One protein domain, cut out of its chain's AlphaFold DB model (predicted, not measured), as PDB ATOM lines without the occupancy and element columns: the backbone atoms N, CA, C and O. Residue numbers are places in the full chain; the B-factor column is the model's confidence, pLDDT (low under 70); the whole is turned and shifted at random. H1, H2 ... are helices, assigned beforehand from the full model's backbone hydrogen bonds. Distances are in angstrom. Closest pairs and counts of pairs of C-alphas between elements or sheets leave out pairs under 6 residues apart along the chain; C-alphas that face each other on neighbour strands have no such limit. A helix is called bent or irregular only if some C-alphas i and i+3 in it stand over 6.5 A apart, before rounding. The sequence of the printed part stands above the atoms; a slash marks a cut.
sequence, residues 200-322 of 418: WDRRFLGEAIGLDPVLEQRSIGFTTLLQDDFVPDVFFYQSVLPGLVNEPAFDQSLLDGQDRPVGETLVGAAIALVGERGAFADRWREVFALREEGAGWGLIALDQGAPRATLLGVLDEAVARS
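This is residues 200 to 322 of the 418 residues of an uncharacterized protein of Acidimicrobiia bacterium (UniProt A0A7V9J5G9). H4 forms the core, with other helices packed round it: the long H1 and H7 run the same way on one side, H5 crosses H4 on the other, and the short H6 packs between H1 and H5. The short H2 and H3 make a corner near the last residues of H7. The 123 printed residues include seven named helices, H1 to H7 in chain order, and no named strand; the class is all helix. The whole is compact, with a radius of gyration of the C-alphas of 13.6 A and spans of 43 by 30 by 26 A.

H1, residues 200 to 224, has a kink of 66 degrees near residue 207 and is irregular, C-alphas 204 and 207 being 8.0 A apart. Its residues 215 to 223 alone touch the hub, H4, residues 262 to 274, at a steep tilt of 48 degrees, opposite ways; the closest C-alphas, of Ser 219 and Gly 263, are 4.0 A apart. H6, residues 297 to 303, touches H1, closest at the C-alphas of Asp 212 and Gly 298, 3.9 A. H7, residues 308 to 321, touches H4, closest at Val 274 and Leu 311, C-alphas 6.4 A apart. H5, residues 280 to 292, touches H4, closest at Ala 272 and Arg 283, C-alphas 5.1 A apart, but is apart from H1. H2, residues 234 to 240, touches H7 about perpendicular at 78 degrees, closest at the C-alphas of Val 240 and Ala 318, 4.5 A. H3, residues 242 to 246, and H2 only just touch, only at the corner, with 3 pairs of C-alphas within 8 A. Every O i to N i+4 pair is within hydrogen-bond range in H2, H4, H5, H6 and H7; in H1 17 of 21 are, in H3 0 of 1, beside 2 of 2 O i to N i+3 pairs.

H1 spans 35.1 A from C-alpha 200 at (-82.910, -101.641, 64.694); H4 spans 18.4 A, H5 18.3 A and H7 19.8 A, ending at C-alpha 321 (-55.287, -112.619, 89.460).

The C-alphas farthest apart, of Trp 200 and Asp 229, are 44.1 A apart. The printed part has no cut; the link from H3 to H4 is long, and no printed residue is under 70 in pLDDT.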
ATOM      1  N   TRP A 200     -82.131-100.671  63.922       96.75
ATOM      2  CA  TRP A 200     -82.910-101.641  64.694       96.75
ATOM      3  C   TRP A 200     -81.995-102.519  65.554       96.75
ATOM      4  O   TRP A 200     -82.223-102.631  66.758       96.75
ATOM      5  N   ASP A 201     -80.895-103.015  64.993       97.12
ATOM      6  CA  ASP A 201     -79.819-103.701  65.708       97.12
ATOM      7  C   ASP A 201     -79.316-102.839  66.867       97.12
ATOM      8  O   ASP A 201     -79.189-103.301  67.997       97.12
ATOM      9  N   ARG A 202     -79.085-101.542  66.649       97.31
ATOM     10  CA  ARG A 202     -78.676-100.637  67.738       97.31
ATOM     11  C   ARG A 202     -79.753-100.463  68.801       97.31
ATOM     12  O   ARG A 202     -79.404-100.318  69.972       97.31
ATOM     13  N   ARG A 203     -81.032-100.447  68.408       97.50
ATOM     14  CA  ARG A 203     -82.165-100.281  69.328       97.50
ATOM     15  C   ARG A 203     -82.275-101.451  70.299       97.50
ATOM     16  O   ARG A 203     -82.461-101.207  71.485       97.50
ATOM     17  N   PHE A 204     -82.135-102.681  69.812       97.81
ATOM     18  CA  PHE A 204     -82.353-103.881  70.628       97.81
ATOM     19  C   PHE A 204     -81.066-104.552  71.113       97.81
ATOM     20  O   PHE A 204     -81.043-105.153  72.181       97.81
ATOM     21  N   LEU A 205     -79.977-104.434  70.356       97.81
ATOM     22  CA  LEU A 205     -78.712-105.130  70.602       97.81
ATOM     23  C   LEU A 205     -77.570-104.173  70.947       97.81
ATOM     24  O   LEU A 205     -76.415-104.589  70.992       97.81
ATOM     25  N   GLY A 206     -77.855-102.894  71.217       97.19
ATOM     26  CA  GLY A 206     -76.829-101.881  71.484       97.19
ATOM     27  C   GLY A 206     -75.836-102.273  72.587       97.19
ATOM     28  O   GLY A 206     -74.639-102.001  72.467       97.19
ATOM     29  N   GLU A 207     -76.300-102.959  73.639       95.81
ATOM     30  CA  GLU A 207     -75.420-103.485  74.690       95.81
ATOM     31  C   GLU A 207     -74.496-104.590  74.167       95.81
ATOM     32  O   GLU A 207     -73.284-104.496  74.368       95.81
ATOM     33  N   ALA A 208     -75.047-105.581  73.459       97.19
ATOM     34  CA  ALA A 208     -74.294-106.677  72.855       97.19
ATOM     35  C   ALA A 208     -73.250-106.155  71.856       97.19
ATOM     36  O   ALA A 208     -72.072-106.480  71.978       97.19
ATOM     37  N   ILE A 209     -73.649-105.264  70.943       97.81
ATOM     38  CA  ILE A 209     -72.769-104.628  69.947       97.81
ATOM     39  C   ILE A 209     -71.591-103.919  70.621       97.81
ATOM     40  O   ILE A 209     -70.451-104.028  70.181       97.81
ATOM     41  N   GLY A 210     -71.854-103.172  71.698       96.56
ATOM     42  CA  GLY A 210     -70.807-102.447  72.417       96.56
ATOM     43  C   GLY A 210     -69.917-103.334  73.293       96.56
ATOM     44  O   GLY A 210     -68.826-102.906  73.672       96.56
ATOM     45  N   LEU A 211     -70.391-104.523  73.666       97.62
ATOM     46  CA  LEU A 211     -69.689-105.467  74.533       97.62
ATOM     47  C   LEU A 211     -68.802-106.431  73.738       97.62
ATOM     48  O   LEU A 211     -67.713-106.771  74.199       97.62
ATOM     49  N   ASP A 212     -69.236-106.817  72.544       97.94
ATOM     50  CA  ASP A 212     -68.573-107.799  71.692       97.94
ATOM     51  C   ASP A 212     -67.072-107.533  71.450       97.94
ATOM     52  O   ASP A 212     -66.254-108.354  71.878       97.94
ATOM     53  N   PRO A 213     -66.650-106.364  70.918       97.56
ATOM     54  CA  PRO A 213     -65.230-106.101  70.678       97.56
ATOM     55  C   PRO A 213     -64.404-106.050  71.970       97.56
ATOM     56  O   PRO A 213     -63.210-106.341  71.949       97.56
ATOM     57  N   VAL A 214     -65.016-105.694  73.107       98.00
ATOM     58  CA  VAL A 214     -64.328-105.653  74.406       98.00
ATOM     59  C   VAL A 214     -64.021-107.067  74.889       98.00
ATOM     60  O   VAL A 214     -62.910-107.329  75.352       98.00
ATOM     61  N   LEU A 215     -64.993-107.975  74.793       98.25
ATOM     62  CA  LEU A 215     -64.820-109.370  75.190       98.25
ATOM     63  C   LEU A 215     -63.876-110.110  74.240       98.25
ATOM     64  O   LEU A 215     -62.977-110.803  74.712       98.25
ATOM     65  N   GLU A 216     -63.999-109.882  72.932       98.12
ATOM     66  CA  GLU A 216     -63.098-110.462  71.933       98.12
ATOM     67  C   GLU A 216     -61.647-110.002  72.155       98.12
ATOM     68  O   GLU A 216     -60.732-110.820  72.248       98.12
ATOM     69  N   GLN A 217     -61.421-108.700  72.360       97.56
ATOM     70  CA  GLN A 217     -60.082-108.178  72.641       97.56
ATOM     71  C   GLN A 217     -59.494-108.751  73.939       97.56
ATOM     72  O   GLN A 217     -58.290-109.007  74.003       97.56
ATOM     73  N   ARG A 218     -60.314-108.961  74.975       96.56
ATOM     74  CA  ARG A 218     -59.876-109.586  76.234       96.56
ATOM     75  C   ARG A 218     -59.530-111.059  76.048       96.56
ATOM     76  O   ARG A 218     -58.504-111.486  76.569       96.56
ATOM     77  N   SER A 219     -60.337-111.802  75.292       97.25
ATOM     78  CA  SER A 219     -60.067-113.198  74.931       97.25
ATOM     79  C   SER A 219     -58.711-113.331  74.225       97.25
ATOM     80  O   SER A 219     -57.836-114.086  74.665       97.25
ATOM     81  N   ILE A 220     -58.484-112.518  73.189       96.19
ATOM     82  CA  ILE A 220     -57.215-112.494  72.452       96.19
ATOM     83  C   ILE A 220     -56.070-112.093  73.387       96.19
ATOM     84  O   ILE A 220     -55.078-112.811  73.495       96.19
ATOM     85  N   GLY A 221     -56.219-110.978  74.109       93.75
ATOM     86  CA  GLY A 221     -55.189-110.454  75.005       93.75
ATOM     87  C   GLY A 221     -54.766-111.463  76.071       93.75
ATOM     88  O   GLY A 221     -53.575-111.690  76.261       93.75
ATOM     89  N   PHE A 222     -55.725-112.125  76.716       92.81
ATOM     90  CA  PHE A 222     -55.439-113.137  77.728       92.81
ATOM     91  C   PHE A 222     -54.705-114.344  77.140       92.81
ATOM     92  O   PHE A 222     -53.723-114.800  77.718       92.81
ATOM     93  N   THR A 223     -55.125-114.811  75.962       93.12
ATOM     94  CA  THR A 223     -54.453-115.911  75.258       93.12
ATOM     95  C   THR A 223     -53.000-115.551  74.932       93.12
ATOM     96  O   THR A 223     -52.106-116.347  75.185       93.12
ATOM     97  N   THR A 224     -52.737-114.329  74.452       91.94
ATOM     98  CA  THR A 224     -51.376-113.885  74.083       91.94
ATOM     99  C   THR A 224     -50.416-113.702  75.259       91.94
ATOM    100  O   THR A 224     -49.210-113.599  75.048       91.94
ATOM    101  N   LEU A 225     -50.928-113.608  76.490       89.56
ATOM    102  CA  LEU A 225     -50.100-113.464  77.691       89.56
ATOM    103  C   LEU A 225     -49.583-114.807  78.218       89.56
ATOM    104  O   LEU A 225     -48.681-114.821  79.057       89.56
ATOM    105  N   LEU A 226     -50.159-115.916  77.761       87.75
ATOM    106  CA  LEU A 226     -49.768-117.256  78.171       87.75
ATOM    107  C   LEU A 226     -48.706-117.804  77.216       87.75
ATOM    108  O   LEU A 226     -48.640-117.428  76.049       87.75
ATOM    109  N   GLN A 227     -47.839-118.669  77.739       83.38
ATOM    110  CA  GLN A 227     -46.836-119.350  76.924       83.38
ATOM    111  C   GLN A 227     -47.524-120.362  75.999       83.38
ATOM    112  O   GLN A 227     -48.529-120.955  76.386       83.38
ATOM    113  N   ASP A 228     -46.976-120.577  74.801       82.00
ATOM    114  CA  ASP A 228     -47.566-121.467  73.788       82.00
ATOM    115  C   ASP A 228     -47.721-122.928  74.271       82.00
ATOM    116  O   ASP A 228     -48.526-123.678  73.726       82.00
ATOM    117  N   ASP A 229     -46.957-123.345  75.285       84.81
ATOM    118  CA  ASP A 229     -46.993-124.676  75.903       84.81
ATOM    119  C   ASP A 229     -47.841-124.746  77.185       84.81
ATOM    120  O   ASP A 229     -47.917-125.798  77.827       84.81
ATOM    121  N   PHE A 230     -48.496-123.647  77.570       87.62
ATOM    122  CA  PHE A 230     -49.366-123.623  78.736       87.62
ATOM    123  C   PHE A 230     -50.664-124.391  78.467       87.62
ATOM    124  O   PHE A 230     -51.483-123.994  77.638       87.62
ATOM    125  N   VAL A 231     -50.883-125.465  79.225       90.06
ATOM    126  CA  VAL A 231     -52.130-126.238  79.198       90.06
ATOM    127  C   VAL A 231     -52.993-125.805  80.386       90.06
ATOM    128  O   VAL A 231     -52.622-126.102  81.526       90.06
ATOM    129  N   PRO A 232     -54.114-125.094  80.167       91.12
ATOM    130  CA  PRO A 232     -55.000-124.722  81.258       91.12
ATOM    131  C   PRO A 232     -55.725-125.955  81.812       91.12
ATOM    132  O   PRO A 232     -56.162-126.826  81.062       91.12
ATOM    133  N   ASP A 233     -55.901-125.998  83.128       94.06
ATOM    134  CA  ASP A 233     -56.701-127.004  83.823       94.06
ATOM    135  C   ASP A 233     -57.823-126.346  84.648       94.06
ATOM    136  O   ASP A 233     -57.956-125.118  84.720       94.06
ATOM    137  N   VAL A 234     -58.662-127.166  85.285       96.50
ATOM    138  CA  VAL A 234     -59.743-126.684  86.164       96.50
ATOM    139  C   VAL A 234     -59.207-125.761  87.259       96.50
ATOM    140  O   VAL A 234     -59.824-124.736  87.559       96.50
ATOM    141  N   PHE A 235     -58.055-126.099  87.844       95.62
ATOM    142  CA  PHE A 235     -57.464-125.323  88.929       95.62
ATOM    143  C   PHE A 235     -57.037-123.931  88.456       95.62
ATOM    144  O   PHE A 235     -57.291-122.943  89.147       95.62
ATOM    145  N   PHE A 236     -56.456-123.828  87.261       95.31
ATOM    146  CA  PHE A 236     -56.128-122.559  86.633       95.31
ATOM    147  C   PHE A 236     -57.365-121.669  86.516       95.31
ATOM    148  O   PHE A 236     -57.359-120.555  87.046       95.31
ATOM    149  N   TYR A 237     -58.449-122.156  85.908       96.62
ATOM    150  CA  TYR A 237     -59.668-121.362  85.754       96.62
ATOM    151  C   TYR A 237     -60.311-121.006  87.095       96.62
ATOM    152  O   TYR A 237     -60.725-119.866  87.276       96.62
ATOM    153  N   GLN A 238     -60.331-121.920  88.068       97.19
ATOM    154  CA  GLN A 238     -60.794-121.621  89.428       97.19
ATOM    155  C   GLN A 238     -59.920-120.573  90.134       97.19
ATOM    156  O   GLN A 238     -60.423-119.805  90.951       97.19
ATOM    157  N   SER A 239     -58.624-120.500  89.821       96.19
ATOM    158  CA  SER A 239     -57.724-119.499  90.405       96.19
ATOM    159  C   SER A 239     -57.989-118.084  89.876       96.19
ATOM    160  O   SER A 239     -57.967-117.120  90.646       96.19
ATOM    161  N   VAL A 240     -58.299-117.951  88.580       96.44
ATOM    162  CA  VAL A 240     -58.588-116.653  87.945       96.44
ATOM    163  C   VAL A 240     -60.065-116.259  88.061       96.44
ATOM    164  O   VAL A 240     -60.372-115.077  88.200       96.44
ATOM    165  N   LEU A 241     -60.976-117.233  88.126       97.62
ATOM    166  CA  LEU A 241     -62.413-117.070  88.353       97.62
ATOM    167  C   LEU A 241     -62.855-117.851  89.609       97.62
ATOM    168  O   LEU A 241     -63.485-118.904  89.491       97.62
ATOM    169  N   PRO A 242     -62.608-117.332  90.830       97.44
ATOM    170  CA  PRO A 242     -62.895-118.050  92.078       97.44
ATOM    171  C   PRO A 242     -64.350-118.484  92.265       97.44
ATOM    172  O   PRO A 242     -64.619-119.422  93.012       97.44
ATOM    173  N   GLY A 243     -65.298-117.833  91.584       97.31
ATOM    174  CA  GLY A 243     -66.701-118.248  91.597       97.31
ATOM    175  C   GLY A 243     -66.914-119.677  91.088       97.31
ATOM    176  O   GLY A 243     -67.787-120.361  91.611       97.31
ATOM    177  N   LEU A 244     -66.062-120.165  90.175       97.94
ATOM    178  CA  LEU A 244     -66.130-121.526  89.630       97.94
ATOM    179  C   LEU A 244     -65.885-122.618  90.679       97.94
ATOM    180  O   LEU A 244     -66.293-123.756  90.482       97.94
ATOM    181  N   VAL A 245     -65.262-122.296  91.819       97.81
ATOM    182  CA  VAL A 245     -65.107-123.246  92.939       97.81
ATOM    183  C   VAL A 245     -66.467-123.655  93.513       97.81
ATOM    184  O   VAL A 245     -66.614-124.756  94.041       97.81
ATOM    185  N   ASN A 246     -67.471-122.782  93.400       97.50
ATOM    186  CA  ASN A 246     -68.822-123.041  93.886       97.50
ATOM    187  C   ASN A 246     -69.715-123.720  92.842       97.50
ATOM    188  O   ASN A 246     -70.891-123.930  93.128       97.50
ATOM    189  N   GLU A 247     -69.181-124.055  91.664       97.88
ATOM    190  CA  GLU A 247     -69.920-124.677  90.568       97.88
ATOM    191  C   GLU A 247     -69.497-126.147  90.433       97.88
ATOM    192  O   GLU A 247     -68.495-126.441  89.784       97.88
ATOM    193  N   PRO A 248     -70.236-127.112  91.019       95.38
ATOM    194  CA  PRO A 248     -69.808-128.514  91.061       95.38
ATOM    195  C   PRO A 248     -69.706-129.171  89.685       95.38
ATOM    196  O   PRO A 248     -69.036-130.186  89.543       95.38
ATOM    197  N   ALA A 249     -70.407-128.618  88.692       96.69
ATOM    198  CA  ALA A 249     -70.350-129.086  87.316       96.69
ATOM    199  C   ALA A 249     -69.113-128.581  86.558       96.69
ATOM    200  O   ALA A 249     -68.871-129.037  85.446       96.69
ATOM    201  N   PHE A 250     -68.352-127.634  87.119       97.62
ATOM    202  CA  PHE A 250     -67.107-127.172  86.520       97.62
ATOM    203  C   PHE A 250     -65.967-128.144  86.848       97.62
ATOM    204  O   PHE A 250     -65.285-128.014  87.866       97.62
ATOM    205  N   ASP A 251     -65.778-129.129  85.975       96.00
ATOM    206  CA  ASP A 251     -64.722-130.128  86.071       96.00
ATOM    207  C   ASP A 251     -63.953-130.281  84.746       96.00
ATOM    208  O   ASP A 251     -64.196-129.573  83.765       96.00
ATOM    209  N   GLN A 252     -62.983-131.198  84.729       94.75
ATOM    210  CA  GLN A 252     -62.073-131.379  83.599       94.75
ATOM    211  C   GLN A 252     -62.811-131.837  82.331       94.75
ATOM    212  O   GLN A 252     -62.379-131.507  81.233       94.75
ATOM    213  N   SER A 253     -63.966-132.498  82.459       94.62
ATOM    214  CA  SER A 253     -64.740-132.965  81.302       94.62
ATOM    215  C   SER A 253     -65.324-131.825  80.464       94.62
ATOM    216  O   SER A 253     -65.583-132.021  79.280       94.62
ATOM    217  N   LEU A 254     -65.500-130.629  81.045       93.81
ATOM    218  CA  LEU A 254     -65.924-129.431  80.311       93.81
ATOM    219  C   LEU A 254     -64.785-128.758  79.535       93.81
ATOM    220  O   LEU A 254     -65.053-127.967  78.630       93.81
ATOM    221  N   LEU A 255     -63.535-129.046  79.904       93.62
ATOM    222  CA  LEU A 255     -62.333-128.532  79.246       93.62
ATOM    223  C   LEU A 255     -61.782-129.534  78.221       93.62
ATOM    224  O   LEU A 255     -61.210-129.137  77.207       93.62
ATOM    225  N   ASP A 256     -61.960-130.829  78.479       88.25
ATOM    226  CA  ASP A 256     -61.456-131.905  77.635       88.25
ATOM    227  C   ASP A 256     -62.100-131.897  76.238       88.25
ATOM    228  O   ASP A 256     -63.305-131.713  76.064       88.25
ATOM    229  N   GLY A 257     -61.277-132.141  75.213       75.62
ATOM    230  CA  GLY A 257     -61.728-132.250  73.820       75.62
ATOM    231  C   GLY A 257     -62.041-130.917  73.136       75.62
ATOM    232  O   GLY A 257     -62.587-130.924  72.035       75.62
ATOM    233  N   GLN A 258     -61.702-129.790  73.764       76.75
ATOM    234  CA  GLN A 258     -61.903-128.454  73.218       76.75
ATOM    235  C   GLN A 258     -60.548-127.838  72.836       76.75
ATOM    236  O   GLN A 258     -59.816-127.370  73.704       76.75
ATOM    237  N   ASP A 259     -60.224-127.781  71.540       87.69
ATOM    238  CA  ASP A 259     -59.074-127.015  71.013       87.69
ATOM    239  C   ASP A 259     -59.393-125.504  71.004       87.69
ATOM    240  O   ASP A 259     -59.376-124.834  69.969       87.69
ATOM    241  N   ARG A 260     -59.763-124.957  72.169       92.12
ATOM    242  CA  ARG A 260     -60.148-123.549  72.326       92.12
ATOM    243  C   ARG A 260     -59.006-122.718  72.907       92.12
ATOM    244  O   ARG A 260     -58.335-123.169  73.837       92.12
ATOM    245  N   PRO A 261     -58.817-121.472  72.439       94.75
ATOM    246  CA  PRO A 261     -57.903-120.538  73.082       94.75
ATOM    247  C   PRO A 261     -58.265-120.322  74.554       94.75
ATOM    248  O   PRO A 261     -59.438-120.175  74.903       94.75
ATOM    249  N   VAL A 262     -57.255-120.230  75.421       95.06
ATOM    250  CA  VAL A 262     -57.460-120.107  76.873       95.06
ATOM    251  C   VAL A 262     -58.338-118.907  77.232       95.06
ATOM    252  O   VAL A 262     -59.196-119.013  78.110       95.06
ATOM    253  N   GLY A 263     -58.142-117.776  76.548       96.12
ATOM    254  CA  GLY A 263     -58.932-116.567  76.756       96.12
ATOM    255  C   GLY A 263     -60.375-116.681  76.263       96.12
ATOM    256  O   GLY A 263     -61.258-116.093  76.881       96.12
ATOM    257  N   GLU A 264     -60.641-117.484  75.231       97.56
ATOM    258  CA  GLU A 264     -62.007-117.764  74.771       97.56
ATOM    259  C   GLU A 264     -62.745-118.595  75.824       97.56
ATOM    260  O   GLU A 264     -63.845-118.231  76.239       97.56
ATOM    261  N   THR A 265     -62.102-119.641  76.347       97.44
ATOM    262  CA  THR A 265     -62.664-120.428  77.449       97.44
ATOM    263  C   THR A 265     -62.865-119.575  78.703       97.44
ATOM    264  O   THR A 265     -63.888-119.709  79.367       97.44
ATOM    265  N   LEU A 266     -61.946-118.652  79.018       97.50
ATOM    266  CA  LEU A 266     -62.087-117.736  80.156       97.50
ATOM    267  C   LEU A 266     -63.313-116.820  80.012       97.50
ATOM    268  O   LEU A 266     -64.065-116.656  80.972       97.50
ATOM    269  N   VAL A 267     -63.516-116.220  78.835       98.50
ATOM    270  CA  VAL A 267     -64.676-115.355  78.571       98.50
ATOM    271  C   VAL A 267     -65.971-116.159  78.635       98.50
ATOM    272  O   VAL A 267     -66.897-115.747  79.335       98.50
ATOM    273  N   GLY A 268     -66.026-117.327  77.991       98.31
ATOM    274  CA  GLY A 268     -67.201-118.197  78.048       98.31
ATOM    275  C   GLY A 268     -67.513-118.682  79.467       98.31
ATOM    276  O   GLY A 268     -68.661-118.611  79.903       98.31
ATOM    277  N   ALA A 269     -66.490-119.062  80.237       98.31
ATOM    278  CA  ALA A 269     -66.619-119.426  81.646       98.31
ATOM    279  C   ALA A 269     -67.159-118.267  82.490       98.31
ATOM    280  O   ALA A 269     -68.037-118.470  83.325       98.31
ATOM    281  N   ALA A 270     -66.663-117.046  82.266       98.56
ATOM    282  CA  ALA A 270     -67.142-115.862  82.966       98.56
ATOM    283  C   ALA A 270     -68.612-115.565  82.632       98.56
ATOM    284  O   ALA A 270     -69.381-115.283  83.548       98.56
ATOM    285  N   ILE A 271     -69.024-115.684  81.363       98.62
ATOM    286  CA  ILE A 271     -70.430-115.531  80.954       98.62
ATOM    287  C   ILE A 271     -71.301-116.602  81.616       98.62
ATOM    288  O   ILE A 271     -72.309-116.266  82.232       98.62
ATOM    289  N   ALA A 272     -70.902-117.874  81.547       98.31
ATOM    290  CA  ALA A 272     -71.633-118.966  82.182       98.31
ATOM    291  C   ALA A 272     -71.697-118.803  83.710       98.31
ATOM    292  O   ALA A 272     -72.708-119.133  84.323       98.31
ATOM    293  N   LEU A 273     -70.662-118.256  84.344       98.31
ATOM    294  CA  LEU A 273     -70.641-118.007  85.784       98.31
ATOM    295  C   LEU A 273     -71.619-116.898  86.198       98.31
ATOM    296  O   LEU A 273     -72.331-117.062  87.184       98.31
ATOM    297  N   VAL A 274     -71.663-115.780  85.465       98.19
ATOM    298  CA  VAL A 274     -72.516-114.626  85.820       98.19
ATOM    299  C   VAL A 274     -73.924-114.694  85.222       98.19
ATOM    300  O   VAL A 274     -74.780-113.903  85.612       98.19
ATOM    301  N   GLY A 275     -74.154-115.587  84.260       97.25
ATOM    302  CA  GLY A 275     -75.441-115.761  83.597       97.25
ATOM    303  C   GLY A 275     -76.539-116.214  84.559       97.25
ATOM    304  O   GLY A 275     -76.306-116.967  85.505       97.25
ATOM    305  N   GLU A 276     -77.766-115.772  84.296       95.06
ATOM    306  CA  GLU A 276     -78.900-115.932  85.216       95.06
ATOM    307  C   GLU A 276     -79.860-117.068  84.806       95.06
ATOM    308  O   GLU A 276     -80.826-117.368  85.510       95.06
ATOM    309  N   ARG A 277     -79.620-117.713  83.657       90.75
ATOM    310  CA  ARG A 277     -80.561-118.658  83.028       90.75
ATOM    311  C   ARG A 277     -80.183-120.119  83.278       90.75
ATOM    312  O   ARG A 277     -79.255-120.630  82.680       90.75
ATOM    313  N   GLY A 278     -80.930-120.829  84.123       94.00
ATOM    314  CA  GLY A 278     -80.740-122.277  84.312       94.00
ATOM    315  C   GLY A 278     -79.529-122.645  85.177       94.00
ATOM    316  O   GLY A 278     -79.064-121.832  85.972       94.00
ATOM    317  N   ALA A 279     -79.052-123.888  85.073       96.75
ATOM    318  CA  ALA A 279     -77.893-124.384  85.822       96.75
ATOM    319  C   ALA A 279     -76.575-124.085  85.086       96.75
ATOM    320  O   ALA A 279     -76.556-123.992  83.862       96.75
ATOM    321  N   PHE A 280     -75.455-123.989  85.812       97.25
ATOM    322  CA  PHE A 280     -74.148-123.646  85.231       97.25
ATOM    323  C   PHE A 280     -73.735-124.555  84.064       97.25
ATOM    324  O   PHE A 280     -73.278-124.057  83.042       97.25
ATOM    325  N   ALA A 281     -73.938-125.872  84.182       96.56
ATOM    326  CA  ALA A 281     -73.590-126.827  83.126       96.56
ATOM    327  C   ALA A 281     -74.353-126.574  81.815       96.56
ATOM    328  O   ALA A 281     -73.808-126.771  80.729       96.56
ATOM    329  N   ASP A 282     -75.613-126.146  81.917       96.62
ATOM    330  CA  ASP A 282     -76.441-125.835  80.754       96.62
ATOM    331  C   ASP A 282     -76.003-124.515  80.128       96.62
ATOM    332  O   ASP A 282     -75.746-124.482  78.928       96.62
ATOM    333  N   ARG A 283     -75.769-123.483  80.951       97.44
ATOM    334  CA  ARG A 283     -75.211-122.201  80.492       97.44
ATOM    335  C   ARG A 283     -73.869-122.374  79.797       97.44
ATOM    336  O   ARG A 283     -73.663-121.816  78.730       97.44
ATOM    337  N   TRP A 284     -72.966-123.171  80.368       97.62
ATOM    338  CA  TRP A 284     -71.674-123.490  79.759       97.62
ATOM    339  C   TRP A 284     -71.854-124.075  78.358       97.62
ATOM    340  O   TRP A 284     -71.277-123.581  77.391       97.62
ATOM    341  N   ARG A 285     -72.695-125.107  78.237       96.38
ATOM    342  CA  ARG A 285     -72.960-125.776  76.961       96.38
ATOM    343  C   ARG A 285     -73.572-124.821  75.939       96.38
ATOM    344  O   ARG A 285     -73.137-124.814  74.796       96.38
ATOM    345  N   GLU A 286     -74.548-124.017  76.349       95.88
ATOM    346  CA  GLU A 286     -75.216-123.039  75.486       95.88
ATOM    347  C   GLU A 286     -74.260-121.937  75.016       95.88
ATOM    348  O   GLU A 286     -74.188-121.673  73.819       95.88
ATOM    349  N   VAL A 287     -73.475-121.343  75.923       97.69
ATOM    350  CA  VAL A 287     -72.458-120.324  75.607       97.69
ATOM    351  C   VAL A 287     -71.537-120.804  74.496       97.69
ATOM    352  O   VAL A 287     -71.304-120.098  73.514       97.69
ATOM    353  N   PHE A 288     -71.014-122.017  74.648       97.00
ATOM    354  CA  PHE A 288     -70.022-122.541  73.729       97.00
ATOM    355  C   PHE A 288     -70.627-123.113  72.445       97.00
ATOM    356  O   PHE A 288     -69.987-122.985  71.402       97.00
ATOM    357  N   ALA A 289     -71.854-123.638  72.481       95.69
ATOM    358  CA  ALA A 289     -72.596-124.006  71.276       95.69
ATOM    359  C   ALA A 289     -72.879-122.775  70.400       95.69
ATOM    360  O   ALA A 289     -72.605-122.787  69.205       95.69
ATOM    361  N   LEU A 290     -73.319-121.661  70.995       96.69
ATOM    362  CA  LEU A 290     -73.531-120.417  70.248       96.69
ATOM    363  C   LEU A 290     -72.239-119.865  69.663       96.69
ATOM    364  O   LEU A 290     -72.228-119.360  68.539       96.69
ATOM    365  N   ARG A 291     -71.142-119.975  70.415       97.44
ATOM    366  CA  ARG A 291     -69.822-119.578  69.935       97.44
ATOM    367  C   ARG A 291     -69.394-120.399  68.716       97.44
ATOM    368  O   ARG A 291     -68.926-119.817  67.742       97.44
ATOM    369  N   GLU A 292     -69.599-121.715  68.738       96.12
ATOM    370  CA  GLU A 292     -69.331-122.608  67.599       96.12
ATOM    371  C   GLU A 292     -70.219-122.307  66.385       96.12
ATOM    372  O   GLU A 292     -69.767-122.398  65.245       96.12
ATOM    373  N   GLU A 293     -71.463-121.887  66.619       96.25
ATOM    374  CA  GLU A 293     -72.386-121.424  65.578       96.25
ATOM    375  C   GLU A 293     -72.016-120.033  65.013       96.25
ATOM    376  O   GLU A 293     -72.648-119.549  64.068       96.25
ATOM    377  N   GLY A 294     -70.970-119.399  65.552       96.12
ATOM    378  CA  GLY A 294     -70.414-118.134  65.079       96.12
ATOM    379  C   GLY A 294     -70.996-116.889  65.747       96.12
ATOM    380  O   GLY A 294     -70.824-115.791  65.219       96.12
ATOM    381  N   ALA A 295     -71.682-117.022  66.887       97.75
ATOM    382  CA  ALA A 295     -72.144-115.868  67.648       97.75
ATOM    383  C   ALA A 295     -70.969-115.083  68.257       97.75
ATOM    384  O   ALA A 295     -69.977-115.651  68.733       97.75
ATOM    385  N   GLY A 296     -71.109-113.757  68.280       97.62
ATOM    386  CA  GLY A 296     -70.220-112.874  69.031       97.62
ATOM    387  C   GLY A 296     -70.454-112.982  70.542       97.62
ATOM    388  O   GLY A 296     -71.578-113.219  70.997       97.62
ATOM    389  N   TRP A 297     -69.408-112.762  71.337       98.38
ATOM    390  CA  TRP A 297     -69.470-112.753  72.800       98.38
ATOM    391  C   TRP A 297     -70.496-111.779  73.362       98.38
ATOM    392  O   TRP A 297     -71.113-112.069  74.386       98.38
ATOM    393  N   GLY A 298     -70.694-110.634  72.707       98.12
ATOM    394  CA  GLY A 298     -71.694-109.659  73.133       98.12
ATOM    395  C   GLY A 298     -73.115-110.220  73.068       98.12
ATOM    396  O   GLY A 298     -73.893-110.041  74.006       98.12
ATOM    397  N   LEU A 299     -73.437-110.946  71.992       98.06
ATOM    398  CA  LEU A 299     -74.737-111.596  71.819       98.06
ATOM    399  C   LEU A 299     -74.903-112.760  72.800       98.06
ATOM    400  O   LEU A 299     -75.954-112.882  73.420       98.06
ATOM    401  N   ILE A 300     -73.855-113.568  72.988       98.38
ATOM    402  CA  ILE A 300     -73.859-114.690  73.938       98.38
ATOM    403  C   ILE A 300     -74.060-114.190  75.377       98.38
ATOM    404  O   ILE A 300     -74.843-114.762  76.130       98.38
ATOM    405  N   ALA A 301     -73.409-113.092  75.771       98.19
ATOM    406  CA  ALA A 301     -73.607-112.495  77.090       98.19
ATOM    407  C   ALA A 301     -75.059-112.026  77.291       98.19
ATOM    408  O   ALA A 301     -75.662-112.318  78.326       98.19
ATOM    409  N   LEU A 302     -75.647-111.363  76.288       97.50
ATOM    410  CA  LEU A 302     -77.051-110.948  76.319       97.50
ATOM    411  C   LEU A 302     -78.005-112.159  76.389       97.50
ATOM    412  O   LEU A 302     -78.962-112.157  77.166       97.50
ATOM    413  N   ASP A 303     -77.708-113.224  75.641       96.94
ATOM    414  CA  ASP A 303     -78.445-114.495  75.637       96.94
ATOM    415  C   ASP A 303     -78.386-115.230  76.977       96.94
ATOM    416  O   ASP A 303     -79.324-115.922  77.353       96.94
ATOM    417  N   GLN A 304     -77.332-115.038  77.754       97.62
ATOM    418  CA  GLN A 304     -77.216-115.636  79.083       97.62
ATOM    419  C   GLN A 304     -77.721-114.707  80.195       97.62
ATOM    420  O   GLN A 304     -77.731-115.084  81.370       97.62
ATOM    421  N   GLY A 305     -78.173-113.498  79.838       96.56
ATOM    422  CA  GLY A 305     -78.564-112.462  80.793       96.56
ATOM    423  C   GLY A 305     -77.397-111.997  81.663       96.56
ATOM    424  O   GLY A 305     -77.623-111.591  82.795       96.56
ATOM    425  N   ALA A 306     -76.162-112.096  81.166       97.56
ATOM    426  CA  ALA A 306     -74.949-111.728  81.883       97.56
ATOM    427  C   ALA A 306     -74.820-110.194  81.953       97.56
ATOM    428  O   ALA A 306     -74.501-109.571  80.935       97.56
ATOM    429  N   PRO A 307     -75.017-109.549  83.122       96.81
ATOM    430  CA  PRO A 307     -75.007-108.093  83.194       96.81
ATOM    431  C   PRO A 307     -73.611-107.555  82.876       96.81
ATOM    432  O   PRO A 307     -72.639-107.927  83.541       96.81
ATOM    433  N   ARG A 308     -73.500-106.630  81.912       96.88
ATOM    434  CA  ARG A 308     -72.210-106.103  81.437       96.88
ATOM    435  C   ARG A 308     -71.265-105.667  82.555       96.88
ATOM    436  O   ARG A 308     -70.081-105.989  82.510       96.88
ATOM    437  N   ALA A 309     -71.760-104.920  83.543       97.38
ATOM    438  CA  ALA A 309     -70.918-104.400  84.622       97.38
ATOM    439  C   ALA A 309     -70.319-105.528  85.479       97.38
ATOM    440  O   ALA A 309     -69.124-105.508  85.773       97.38
ATOM    441  N   THR A 310     -71.132-106.528  85.826       97.81
ATOM    442  CA  THR A 310     -70.696-107.705  86.584       97.81
ATOM    443  C   THR A 310     -69.709-108.535  85.771       97.81
ATOM    444  O   THR A 310     -68.641-108.872  86.272       97.81
ATOM    445  N   LEU A 311     -70.030-108.810  84.503       98.19
ATOM    446  CA  LEU A 311     -69.178-109.596  83.613       98.19
ATOM    447  C   LEU A 311     -67.795-108.958  83.428       98.19
ATOM    448  O   LEU A 311     -66.774-109.630  83.583       98.19
ATOM    449  N   LEU A 312     -67.741-107.656  83.130       98.00
ATOM    450  CA  LEU A 312     -66.470-106.954  82.940       98.00
ATOM    451  C   LEU A 312     -65.654-106.888  84.234       98.00
ATOM    452  O   LEU A 312     -64.444-107.089  84.174       98.00
ATOM    453  N   GLY A 313     -66.306-106.687  85.386       97.94
ATOM    454  CA  GLY A 313     -65.645-106.727  86.692       97.94
ATOM    455  C   GLY A 313     -65.018-108.091  86.987       97.94
ATOM    456  O   GLY A 313     -63.847-108.158  87.349       97.94
ATOM    457  N   VAL A 314     -65.752-109.184  86.744       97.75
ATOM    458  CA  VAL A 314     -65.234-110.556  86.899       97.75
ATOM    459  C   VAL A 314     -64.012-110.796  86.008       97.75
ATOM    460  O   VAL A 314     -63.007-111.332  86.474       97.75
ATOM    461  N   LEU A 315     -64.058-110.356  84.750       97.44
ATOM    462  CA  LEU A 315     -62.933-110.496  83.822       97.44
ATOM    463  C   LEU A 315     -61.734-109.606  84.191       97.44
ATOM    464  O   LEU A 315     -60.595-110.039  84.045       97.44
ATOM    465  N   ASP A 316     -61.960-108.386  84.683       96.75
ATOM    466  CA  ASP A 316     -60.884-107.496  85.141       96.75
ATOM    467  C   ASP A 316     -60.152-108.087  86.348       96.75
ATOM    468  O   ASP A 316     -58.919-108.084  86.408       96.75
ATOM    469  N   GLU A 317     -60.898-108.653  87.295       96.50
ATOM    470  CA  GLU A 317     -60.289-109.341  88.422       96.50
ATOM    471  C   GLU A 317     -59.568-110.628  87.998       96.50
ATOM    472  O   GLU A 317     -58.523-110.946  88.564       96.50
ATOM    473  N   ALA A 318     -60.084-111.356  87.003       95.12
ATOM    474  CA  ALA A 318     -59.414-112.535  86.457       95.12
ATOM    475  C   ALA A 318     -58.058-112.183  85.836       95.12
ATOM    476  O   ALA A 318     -57.062-112.850  86.109       95.12
ATOM    477  N   VAL A 319     -57.988-111.086  85.076       92.19
ATOM    478  CA  VAL A 319     -56.723-110.558  84.545       92.19
ATOM    479  C   VAL A 319     -55.778-110.150  85.678       92.19
ATOM    480  O   VAL A 319     -54.593-110.467  85.623       92.19
ATOM    481  N   ALA A 320     -56.285-109.498  86.731       92.56
ATOM    482  CA  ALA A 320     -55.479-109.085  87.883       92.56
ATOM    483  C   ALA A 320     -54.949-110.262  88.726       92.56
ATOM    484  O   ALA A 320     -53.893-110.143  89.350       92.56
ATOM    485  N   ARG A 321     -55.681-111.382  88.765       91.44
ATOM    486  CA  ARG A 321     -55.287-112.619  89.460       91.44
ATOM    487  C   ARG A 321     -54.445-113.547  88.609       91.44
ATOM    488  O   ARG A 321     -53.801-114.428  89.177       91.44
ATOM    489  N   SER A 322     -54.477-113.376  87.288       85.56
ATOM    490  CA  SER A 322     -53.698-114.197  86.375       85.56
ATOM    491  C   SER A 322     -52.251-114.173  86.847       85.56
ATOM    492  O   SER A 322     -51.683-113.079  86.977       85.56
TER     493      SER A 322